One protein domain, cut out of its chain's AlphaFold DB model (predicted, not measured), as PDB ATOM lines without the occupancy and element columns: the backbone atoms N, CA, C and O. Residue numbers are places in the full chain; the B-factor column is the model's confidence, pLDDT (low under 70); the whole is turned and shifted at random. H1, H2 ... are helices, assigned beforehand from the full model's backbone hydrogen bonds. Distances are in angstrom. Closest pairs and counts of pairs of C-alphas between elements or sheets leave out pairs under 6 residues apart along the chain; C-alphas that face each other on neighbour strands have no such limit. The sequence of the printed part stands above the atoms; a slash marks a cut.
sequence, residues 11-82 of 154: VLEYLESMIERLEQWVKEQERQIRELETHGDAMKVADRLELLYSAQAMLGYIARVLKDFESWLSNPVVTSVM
ATOM      1  N   VAL A  11     -10.780 -56.806  23.492       88.62
ATOM      2  CA  VAL A  11     -12.158 -56.384  23.181       88.62
ATOM      3  C   VAL A  11     -12.629 -55.319  24.171       88.62
ATOM      4  O   VAL A  11     -13.318 -54.392  23.755       88.62
ATOM      5  N   LEU A  12     -12.252 -55.417  25.450       90.25
ATOM      6  CA  LEU A  12     -12.567 -54.391  26.450       90.25
ATOM      7  C   LEU A  12     -11.894 -53.057  26.107       90.25
ATOM      8  O   LEU A  12     -12.593 -52.053  26.016       90.25
ATOM      9  N   GLU A  13     -10.596 -53.063  25.796       91.56
ATOM     10  CA  GLU A  13      -9.865 -51.861  25.366       91.56
ATOM     11  C   GLU A  13     -10.496 -51.221  24.117       91.56
ATOM     12  O   GLU A  13     -10.658 -50.001  24.024       91.56
ATOM     13  N   TYR A  14     -10.909 -52.042  23.145       89.75
ATOM     14  CA  TYR A  14     -11.598 -51.551  21.952       89.75
ATOM     15  C   TYR A  14     -12.942 -50.885  22.283       89.75
ATOM     16  O   TYR A  14     -13.268 -49.840  21.707       89.75
ATOM     17  N   LEU A  15     -13.721 -51.473  23.198       90.75
ATOM     18  CA  LEU A  15     -14.997 -50.917  23.651       90.75
ATOM     19  C   LEU A  15     -14.798 -49.605  24.412       90.75
ATOM     20  O   LEU A  15     -15.500 -48.643  24.113       90.75
ATOM     21  N   GLU A  16     -13.829 -49.530  25.325       93.69
ATOM     22  CA  GLU A  16     -13.489 -48.302  26.058       93.69
ATOM     23  C   GLU A  16     -13.116 -47.173  25.092       93.69
ATOM     24  O   GLU A  16     -13.716 -46.098  25.112       93.69
ATOM     25  N   SER A  17     -12.232 -47.462  24.137       92.56
ATOM     26  CA  SER A  17     -11.846 -46.509  23.097       92.56
ATOM     27  C   SER A  17     -13.030 -46.065  22.221       92.56
ATOM     28  O   SER A  17     -13.090 -44.926  21.753       92.56
ATOM     29  N   MET A  18     -13.990 -46.957  21.956       89.88
ATOM     30  CA  MET A  18     -15.210 -46.610  21.225       89.88
ATOM     31  C   MET A  18     -16.137 -45.720  22.049       89.88
ATOM     32  O   MET A  18     -16.673 -44.760  21.497       89.88
ATOM     33  N   ILE A  19     -16.300 -46.011  23.339       93.50
ATOM     34  CA  ILE A  19     -17.101 -45.208  24.268       93.50
ATOM     35  C   ILE A  19     -16.552 -43.782  24.327       93.50
ATOM     36  O   ILE A  19     -17.308 -42.842  24.103       93.50
ATOM     37  N   GLU A  20     -15.241 -43.605  24.499       95.62
ATOM     38  CA  GLU A  20     -14.621 -42.275  24.519       95.62
ATOM     39  C   GLU A  20     -14.890 -41.489  23.229       95.62
ATOM     40  O   GLU A  20     -15.279 -40.320  23.269       95.62
ATOM     41  N   ARG A  21     -14.742 -42.132  22.060       91.38
ATOM     42  CA  ARG A  21     -15.062 -41.493  20.771       91.38
ATOM     43  C   ARG A  21     -16.531 -41.086  20.685       91.38
ATOM     44  O   ARG A  21     -16.825 -40.012  20.162       91.38
ATOM     45  N   LEU A  22     -17.439 -41.921  21.186       92.25
ATOM     46  CA  LEU A  22     -18.871 -41.628  21.199       92.25
ATOM     47  C   LEU A  22     -19.204 -40.460  22.125       92.25
ATOM     48  O   LEU A  22     -19.984 -39.592  21.746       92.25
ATOM     49  N   GLU A  23     -18.582 -40.385  23.298       96.25
ATOM     50  CA  GLU A  23     -18.767 -39.259  24.213       96.25
ATOM     51  C   GLU A  23     -18.292 -37.938  23.601       96.25
ATOM     52  O   GLU A  23     -18.977 -36.920  23.709       96.25
ATOM     53  N   GLN A  24     -17.136 -37.942  22.931       94.75
ATOM     54  CA  GLN A  24     -16.644 -36.753  22.230       94.75
ATOM     55  C   GLN A  24     -17.565 -36.358  21.078       94.75
ATOM     56  O   GLN A  24     -17.859 -35.176  20.899       94.75
ATOM     57  N   TRP A  25     -18.074 -37.341  20.336       91.81
ATOM     58  CA  TRP A  25     -19.052 -37.102  19.285       91.81
ATOM     59  C   TRP A  25     -20.321 -36.441  19.828       91.81
ATOM     60  O   TRP A  25     -20.750 -35.421  19.295       91.81
ATOM     61  N   VAL A  26     -20.896 -36.964  20.916       94.94
ATOM     62  CA  VAL A  26     -22.093 -36.384  21.549       94.94
ATOM     63  C   VAL A  26     -21.837 -34.941  21.987       94.94
ATOM     64  O   VAL A  26     -22.627 -34.062  21.649       94.94
ATOM     65  N   LYS A  27     -20.705 -34.665  22.650       96.62
ATOM     66  CA  LYS A  27     -20.329 -33.299  23.065       96.62
ATOM     67  C   LYS A  27     -20.241 -32.334  21.885       96.62
ATOM     68  O   LYS A  27     -20.646 -31.177  22.001       96.62
ATOM     69  N   GLU A  28     -19.721 -32.803  20.756       93.31
ATOM     70  CA  GLU A  28     -19.625 -32.012  19.533       93.31
ATOM     71  C   GLU A  28     -21.008 -31.724  18.926       93.31
ATOM     72  O   GLU A  28     -21.282 -30.583  18.556       93.31
ATOM     73  N   GLN A  29     -21.919 -32.703  18.902       93.81
ATOM     74  CA  GLN A  29     -23.299 -32.478  18.452       93.81
ATOM     75  C   GLN A  29     -24.038 -31.487  19.365       93.81
ATOM     76  O   GLN A  29     -24.694 -30.566  18.884       93.81
ATOM     77  N   GLU A  30     -23.885 -31.606  20.686       96.00
ATOM     78  CA  GLU A  30     -24.461 -30.656  21.647       96.00
ATOM     79  C   GLU A  30     -23.897 -29.239  21.485       96.00
ATOM     80  O   GLU A  30     -24.618 -28.253  21.656       96.00
ATOM     81  N   ARG A  31     -22.605 -29.112  21.151       95.88
ATOM     82  CA  ARG A  31     -21.992 -27.818  20.829       95.88
ATOM     83  C   ARG A  31     -22.632 -27.210  19.584       95.88
ATOM     84  O   ARG A  31     -23.008 -26.043  19.627       95.88
ATOM     85  N   GLN A  32     -22.804 -28.000  18.525       93.19
ATOM     86  CA  GLN A  32     -23.455 -27.544  17.296       93.19
ATOM     87  C   GLN A  32     -24.904 -27.108  17.544       93.19
ATOM     88  O   GLN A  32     -25.318 -26.081  17.017       93.19
ATOM     89  N   ILE A  33     -25.656 -27.817  18.395       95.69
ATOM     90  CA  ILE A  33     -27.013 -27.401  18.788       95.69
ATOM     91  C   ILE A  33     -26.996 -25.993  19.397       95.69
ATOM     92  O   ILE A  33     -27.720 -25.121  18.922       95.69
ATOM     93  N   ARG A  34     -26.123 -25.736  20.380       96.31
ATOM     94  CA  ARG A  34     -26.022 -24.414  21.030       96.31
ATOM     95  C   ARG A  34     -25.646 -23.296  20.054       96.31
ATOM     96  O   ARG A  34     -26.119 -22.166  20.178       96.31
ATOM     97  N   GLU A  35     -24.788 -23.601  19.085       94.25
ATOM     98  CA  GLU A  35     -24.403 -22.650  18.037       94.25
ATOM     99  C   GLU A  35     -25.580 -22.308  17.122       94.25
ATOM    100  O   GLU A  35     -25.804 -21.133  16.832       94.25
ATOM    101  N   LEU A  36     -26.370 -23.308  16.723       95.56
ATOM    102  CA  LEU A  36     -27.569 -23.104  15.909       95.56
ATOM    103  C   LEU A  36     -28.657 -22.327  16.664       95.56
ATOM    104  O   LEU A  36     -29.310 -21.470  16.071       95.56
ATOM    105  N   GLU A  37     -28.825 -22.570  17.966       94.50
ATOM    106  CA  GLU A  37     -29.744 -21.804  18.819       94.50
ATOM    107  C   GLU A  37     -29.336 -20.326  18.901       94.50
ATOM    108  O   GLU A  37     -30.150 -19.439  18.639       94.50
ATOM    109  N   THR A  38     -28.053 -20.059  19.167       94.38
ATOM    110  CA  THR A  38     -27.504 -18.692  19.227       94.38
ATOM    111  C   THR A  38     -27.621 -17.983  17.874       94.38
ATOM    112  O   THR A  38     -27.967 -16.803  17.803       94.38
ATOM    113  N   HIS A  39     -27.372 -18.705  16.778       93.88
ATOM    114  CA  HIS A  39     -27.577 -18.196  15.421       93.88
ATOM    115  C   HIS A  39     -29.045 -17.829  15.172       93.88
ATOM    116  O   HIS A  39     -29.331 -16.778  14.600       93.88
ATOM    117  N   GLY A  40     -29.986 -18.644  15.655       92.19
ATOM    118  CA  GLY A  40     -31.421 -18.363  15.575       92.19
ATOM    119  C   GLY A  40     -31.815 -17.031  16.220       92.19
ATOM    120  O   GLY A  40     -32.643 -16.303  15.668       92.19
ATOM    121  N   ASP A  41     -31.185 -16.663  17.338       93.62
ATOM    122  CA  ASP A  41     -31.404 -15.363  17.978       93.62
ATOM    123  C   ASP A  41     -30.902 -14.193  17.123       93.62
ATOM    124  O   ASP A  41     -31.600 -13.183  17.003       93.62
ATOM    125  N   ALA A  42     -29.746 -14.340  16.470       92.81
ATOM    126  CA  ALA A  42     -29.215 -13.326  15.558       92.81
ATOM    127  C   ALA A  42     -30.136 -13.097  14.344       92.81
ATOM    128  O   ALA A  42     -30.310 -11.965  13.892       92.81
ATOM    129  N   MET A  43     -30.793 -14.151  13.851       96.69
ATOM    130  CA  MET A  43     -31.679 -14.068  12.683       96.69
ATOM    131  C   MET A  43     -32.991 -13.312  12.936       96.69
ATOM    132  O   MET A  43     -33.692 -12.979  11.983       96.69
ATOM    133  N   LYS A  44     -33.319 -12.967  14.189       94.62
ATOM    134  CA  LYS A  44     -34.518 -12.173  14.525       94.62
ATOM    135  C   LYS A  44     -34.478 -10.743  13.981       94.62
ATOM    136  O   LYS A  44     -35.532 -10.132  13.821       94.62
ATOM    137  N   VAL A  45     -33.285 -10.208  13.722       96.56
ATOM    138  CA  VAL A  45     -33.070  -8.844  13.197       96.56
ATOM    139  C   VAL A  45     -32.383  -8.836  11.828       96.56
ATOM    140  O   VAL A  45     -31.996  -7.773  11.352       96.56
ATOM    141  N   ALA A  46     -32.232 -10.011  11.211       97.06
ATOM    142  CA  ALA A  46     -31.519 -10.187   9.955       97.06
ATOM    143  C   ALA A  46     -32.287  -9.612   8.757       97.06
ATOM    144  O   ALA A  46     -33.522  -9.641   8.703       97.06
ATOM    145  N   ASP A  47     -31.546  -9.123   7.766       97.62
ATOM    146  CA  ASP A  47     -32.123  -8.678   6.506       97.62
ATOM    147  C   ASP A  47     -32.520  -9.855   5.591       97.62
ATOM    148  O   ASP A  47     -32.273 -11.036   5.855       97.62
ATOM    149  N   ARG A  48     -33.172  -9.538   4.466       95.62
ATOM    150  CA  ARG A  48     -33.658 -10.552   3.518       95.62
ATOM    151  C   ARG A  48     -32.536 -11.445   2.965       95.62
ATOM    152  O   ARG A  48     -32.783 -12.622   2.703       95.62
ATOM    153  N   LEU A  49     -31.362 -10.886   2.679       96.56
ATOM    154  CA  LEU A  49     -30.242 -11.633   2.109       96.56
ATOM    155  C   LEU A  49     -29.618 -12.550   3.164       96.56
ATOM    156  O   LEU A  49     -29.352 -13.715   2.873       96.56
ATOM    157  N   GLU A  50     -29.460 -12.051   4.386       97.19
ATOM    158  CA  GLU A  50     -28.983 -12.831   5.528       97.19
ATOM    159  C   GLU A  50     -29.906 -14.017   5.828       97.19
ATOM    160  O   GLU A  50     -29.431 -15.145   5.964       97.19
ATOM    161  N   LEU A  51     -31.227 -13.806   5.831       97.69
ATOM    162  CA  LEU A  51     -32.209 -14.880   6.014       97.69
ATOM    163  C   LEU A  51     -32.110 -15.953   4.919       97.69
ATOM    164  O   LEU A  51     -32.190 -17.146   5.214       97.69
ATOM    165  N   LEU A  52     -31.901 -15.548   3.662       96.44
ATOM    166  CA  LEU A  52     -31.739 -16.484   2.546       96.44
ATOM    167  C   LEU A  52     -30.482 -17.348   2.713       96.44
ATOM    168  O   LEU A  52     -30.555 -18.569   2.577       96.44
ATOM    169  N   TYR A  53     -29.341 -16.731   3.026       96.50
ATOM    170  CA  TYR A  53     -28.092 -17.463   3.242       96.50
ATOM    171  C   TYR A  53     -28.146 -18.345   4.486       96.50
ATOM    172  O   TYR A  53     -27.660 -19.474   4.460       96.50
ATOM    173  N   SER A  54     -28.801 -17.874   5.545       96.50
ATOM    174  CA  SER A  54     -29.059 -18.658   6.748       96.50
ATOM    175  C   SER A  54     -29.865 -19.922   6.433       96.50
ATOM    176  O   SER A  54     -29.438 -21.022   6.781       96.50
ATOM    177  N   ALA A  55     -30.966 -19.808   5.680       95.81
ATOM    178  CA  ALA A  55     -31.765 -20.963   5.265       95.81
ATOM    179  C   ALA A  55     -30.951 -21.974   4.432       95.81
ATOM    180  O   ALA A  55     -31.039 -23.182   4.659       95.81
ATOM    181  N   GLN A  56     -30.106 -21.495   3.512       95.69
ATOM    182  CA  GLN A  56     -29.202 -22.355   2.737       95.69
ATOM    183  C   GLN A  56     -28.166 -23.058   3.622       95.69
ATOM    184  O   GLN A  56     -27.899 -24.247   3.436       95.69
ATOM    185  N   ALA A  57     -27.608 -22.355   4.608       95.06
ATOM    186  CA  ALA A  57     -26.674 -22.939   5.561       95.06
ATOM    187  C   ALA A  57     -27.337 -24.044   6.400       95.06
ATOM    188  O   ALA A  57     -26.732 -25.101   6.581       95.06
ATOM    189  N   MET A  58     -28.589 -23.857   6.842       96.06
ATOM    190  CA  MET A  58     -29.336 -24.878   7.596       96.06
ATOM    191  C   MET A  58     -29.488 -26.183   6.808       96.06
ATOM    192  O   MET A  58     -29.277 -27.260   7.364       96.06
ATOM    193  N   LEU A  59     -29.767 -26.107   5.501       95.06
ATOM    194  CA  LEU A  59     -29.781 -27.293   4.634       95.06
ATOM    195  C   LEU A  59     -28.417 -27.998   4.614       95.06
ATOM    196  O   LEU A  59     -28.359 -29.227   4.647       95.06
ATOM    197  N   GLY A  60     -27.323 -27.235   4.612       94.12
ATOM    198  CA  GLY A  60     -25.963 -27.768   4.705       94.12
ATOM    199  C   GLY A  60     -25.684 -28.499   6.023       94.12
ATOM    200  O   GLY A  60     -25.107 -29.589   6.002       94.12
ATOM    201  N   TYR A  61     -26.120 -27.944   7.158       93.62
ATOM    202  CA  TYR A  61     -26.011 -28.606   8.464       93.62
ATOM    203  C   TYR A  61     -26.811 -29.910   8.502       93.62
ATOM    204  O   TYR A  61     -26.265 -30.949   8.871       93.62
ATOM    205  N   ILE A  62     -28.066 -29.882   8.043       94.44
ATOM    206  CA  ILE A  62     -28.924 -31.073   7.971       94.44
ATOM    207  C   ILE A  62     -28.275 -32.147   7.092       94.44
ATOM    208  O   ILE A  62     -28.156 -33.295   7.512       94.44
ATOM    209  N   ALA A  63     -27.792 -31.783   5.901       94.62
ATOM    210  CA  ALA A  63     -27.151 -32.722   4.984       94.62
ATOM    211  C   ALA A  63     -25.898 -33.377   5.587       94.62
ATOM    212  O   ALA A  63     -25.671 -34.571   5.388       94.62
ATOM    213  N   ARG A  64     -25.095 -32.617   6.343       93.06
ATOM    214  CA  ARG A  64     -23.922 -33.155   7.044       93.06
ATOM    215  C   ARG A  64     -24.330 -34.185   8.096       93.06
ATOM    216  O   ARG A  64     -23.823 -35.302   8.056       93.06
ATOM    217  N   VAL A  65     -25.281 -33.840   8.965       92.50
ATOM    218  CA  VAL A  65     -25.773 -34.743  10.016       92.50
ATOM    219  C   VAL A  65     -26.355 -36.020   9.411       92.50
ATOM    220  O   VAL A  65     -26.037 -37.109   9.877       92.50
ATOM    221  N   LEU A  66     -27.147 -35.912   8.338       93.44
ATOM    222  CA  LEU A  66     -27.702 -37.076   7.642       93.44
ATOM    223  C   LEU A  66     -26.607 -38.013   7.121       93.44
ATOM    224  O   LEU A  66     -26.697 -39.221   7.325       93.44
ATOM    225  N   LYS A  67     -25.559 -37.463   6.499       93.00
ATOM    226  CA  LYS A  67     -24.436 -38.249   5.975       93.00
ATOM    227  C   LYS A  67     -23.672 -38.974   7.083       93.00
ATOM    228  O   LYS A  67     -23.330 -40.147   6.936       93.00
ATOM    229  N   ASP A  68     -23.407 -38.288   8.191       90.56
ATOM    230  CA  ASP A  68     -22.712 -38.888   9.331       90.56
ATOM    231  C   ASP A  68     -23.564 -39.997   9.967       90.56
ATOM    232  O   ASP A  68     -23.057 -41.068  10.307       90.56
ATOM    233  N   PHE A  69     -24.879 -39.785  10.046       90.38
ATOM    234  CA  PHE A  69     -25.822 -40.768  10.568       90.38
ATOM    235  C   PHE A  69     -25.975 -41.996   9.654       90.38
ATOM    236  O   PHE A  69     -26.027 -43.128  10.133       90.38
ATOM    237  N   GLU A  70     -25.982 -41.803   8.335       91.81
ATOM    238  CA  GLU A  70     -25.970 -42.891   7.351       91.81
ATOM    239  C   GLU A  70     -24.691 -43.734   7.459       91.81
ATOM    240  O   GLU A  70     -24.751 -44.967   7.473       91.81
ATOM    241  N   SER A  71     -23.533 -43.080   7.599       90.56
ATOM    242  CA  SER A  71     -22.246 -43.750   7.823       90.56
ATOM    243  C   SER A  71     -22.272 -44.602   9.096       90.56
ATOM    244  O   SER A  71     -21.849 -45.761   9.087       90.56
ATOM    245  N   TRP A  72     -22.848 -44.065  10.177       88.00
ATOM    246  CA  TRP A  72     -23.032 -44.783  11.436       88.00
ATOM    247  C   TRP A  72     -23.892 -46.042  11.268       88.00
ATOM    248  O   TRP A  72     -23.491 -47.127  11.691       88.00
ATOM    249  N   LEU A  73     -25.040 -45.926  10.594       90.56
ATOM    250  CA  LEU A  73     -25.942 -47.053  10.331       90.56
ATOM    251  C   LEU A  73     -25.394 -48.060   9.315       90.56
ATOM    252  O   LEU A  73     -25.841 -49.202   9.283       90.56
ATOM    253  N   SER A  74     -24.402 -47.670   8.521       90.69
ATOM    254  CA  SER A  74     -23.711 -48.570   7.596       90.69
ATOM    255  C   SER A  74     -22.598 -49.379   8.270       90.69
ATOM    256  O   SER A  74     -22.070 -50.311   7.665       90.69
ATOM    257  N   ASN A  75     -22.221 -49.055   9.513       90.19
ATOM    258  CA  ASN A  75     -21.140 -49.731  10.225       90.19
ATOM    259  C   ASN A  75     -21.623 -51.055  10.868       90.19
ATOM    260  O   ASN A  75     -22.456 -51.027  11.783       90.19
ATOM    261  N   PRO A  76     -21.085 -52.230  10.477       87.50
ATOM    262  CA  PRO A  76     -21.490 -53.521  11.042       87.50
ATOM    263  C   PRO A  76     -21.193 -53.672  12.537       87.50
ATOM    264  O   PRO A  76     -21.917 -54.371  13.243       87.50
ATOM    265  N   VAL A  77     -20.148 -53.010  13.048       85.56
ATOM    266  CA  VAL A  77     -19.806 -53.040  14.481       85.56
ATOM    267  C   VAL A  77     -20.904 -52.376  15.306       85.56
ATOM    268  O   VAL A  77     -21.244 -52.847  16.384       85.56
ATOM    269  N   VAL A  78     -21.493 -51.313  14.764       85.81
ATOM    270  CA  VAL A  78     -22.587 -50.572  15.386       85.81
ATOM    271  C   VAL A  78     -23.890 -51.361  15.282       85.81
ATOM    272  O   VAL A  78     -24.558 -51.611  16.281       85.81
ATOM    273  N   THR A  79     -24.252 -51.786  14.074       87.25
ATOM    274  CA  THR A  79     -25.561 -52.406  13.819       87.25
ATOM    275  C   THR A  79     -25.691 -53.817  14.381       87.25
ATOM    276  O   THR A  79     -26.788 -54.207  14.769       87.25
ATOM    277  N   SER A  80     -24.595 -54.575  14.494       86.75
ATOM    278  CA  SER A  80     -24.627 -55.941  15.043       86.75
ATOM    279  C   SER A  80     -24.968 -56.010  16.535       86.75
ATOM    280  O   SER A  80     -25.431 -57.052  17.001       86.75
ATOM    281  N   VAL A  81     -24.761 -54.920  17.282       88.31
ATOM    282  CA  VAL A  81     -25.030 -54.853  18.729       88.31
ATOM    283  C   VAL A  81     -26.306 -54.085  19.077       88.31
ATOM    284  O   VAL A  81     -26.756 -54.148  20.221       88.31
ATOM    285  N   MET A  82     -26.907 -53.375  18.116       91.44
ATOM    286  CA  MET A  82     -28.155 -52.640  18.325       91.44
ATOM    287  C   MET A  82     -29.331 -53.608  18.513       91.44
ATOM    288  O   MET A  82     -29.636 -54.385  17.605       91.44
TER     289      MET A  82
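What this domain is: This is residues 11 to 82 of the 154 residues of the protein "Uncharacterized protein conserved in archaea" of Pyrobaculum sp. WP30 (UniProt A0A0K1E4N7). A long, open helical hairpin: H1 and H2 run side by side and meet near their tight turn, with little H3 at the far end of H2. The printed part has 72 residues, 66 of them in three named helices in the order H1, H2, H3 along the chain, with no named strand, and its class is all helix. The whole is only just extended, close to loose, with a radius of gyration of the C-alphas of 16.9 A, and spans 54 by 20 by 14 A.

How they stand to each other: H1, residues 11 to 45, and H2, residues 48 to 74, form a hairpin, opposite ways at a shallow tilt of 14 degrees. They only just touch, with 3 pairs of C-alphas within 8 A, through residue 43 of H1 and residues 50 to 54 of H2; the closest C-alphas, of Met 43 and Leu 51, are 6.7 A apart. H3, residues 76 to 79, is close to H2 but not clearly touching, the closest C-alphas being those of Leu 73 and Thr 79, 6.4 A apart. H1 and H3 are apart. Every O i to N i+4 pair is within hydrogen-bond range in H2, and 29 of 31 in H1; H3 is too short for one.

Where its parts are: H1 runs 52.9 A from C-alpha 11 at (-12.158, -56.384, 23.181). H2 runs 39.5 A to C-alpha 74 at (-23.711, -48.570, 7.596).

The domain as a whole: Residues 11 to 28 and 66 to 82 stand free. The printed part has no cut, both links are tight, and no printed residue is under 70 in pLDDT.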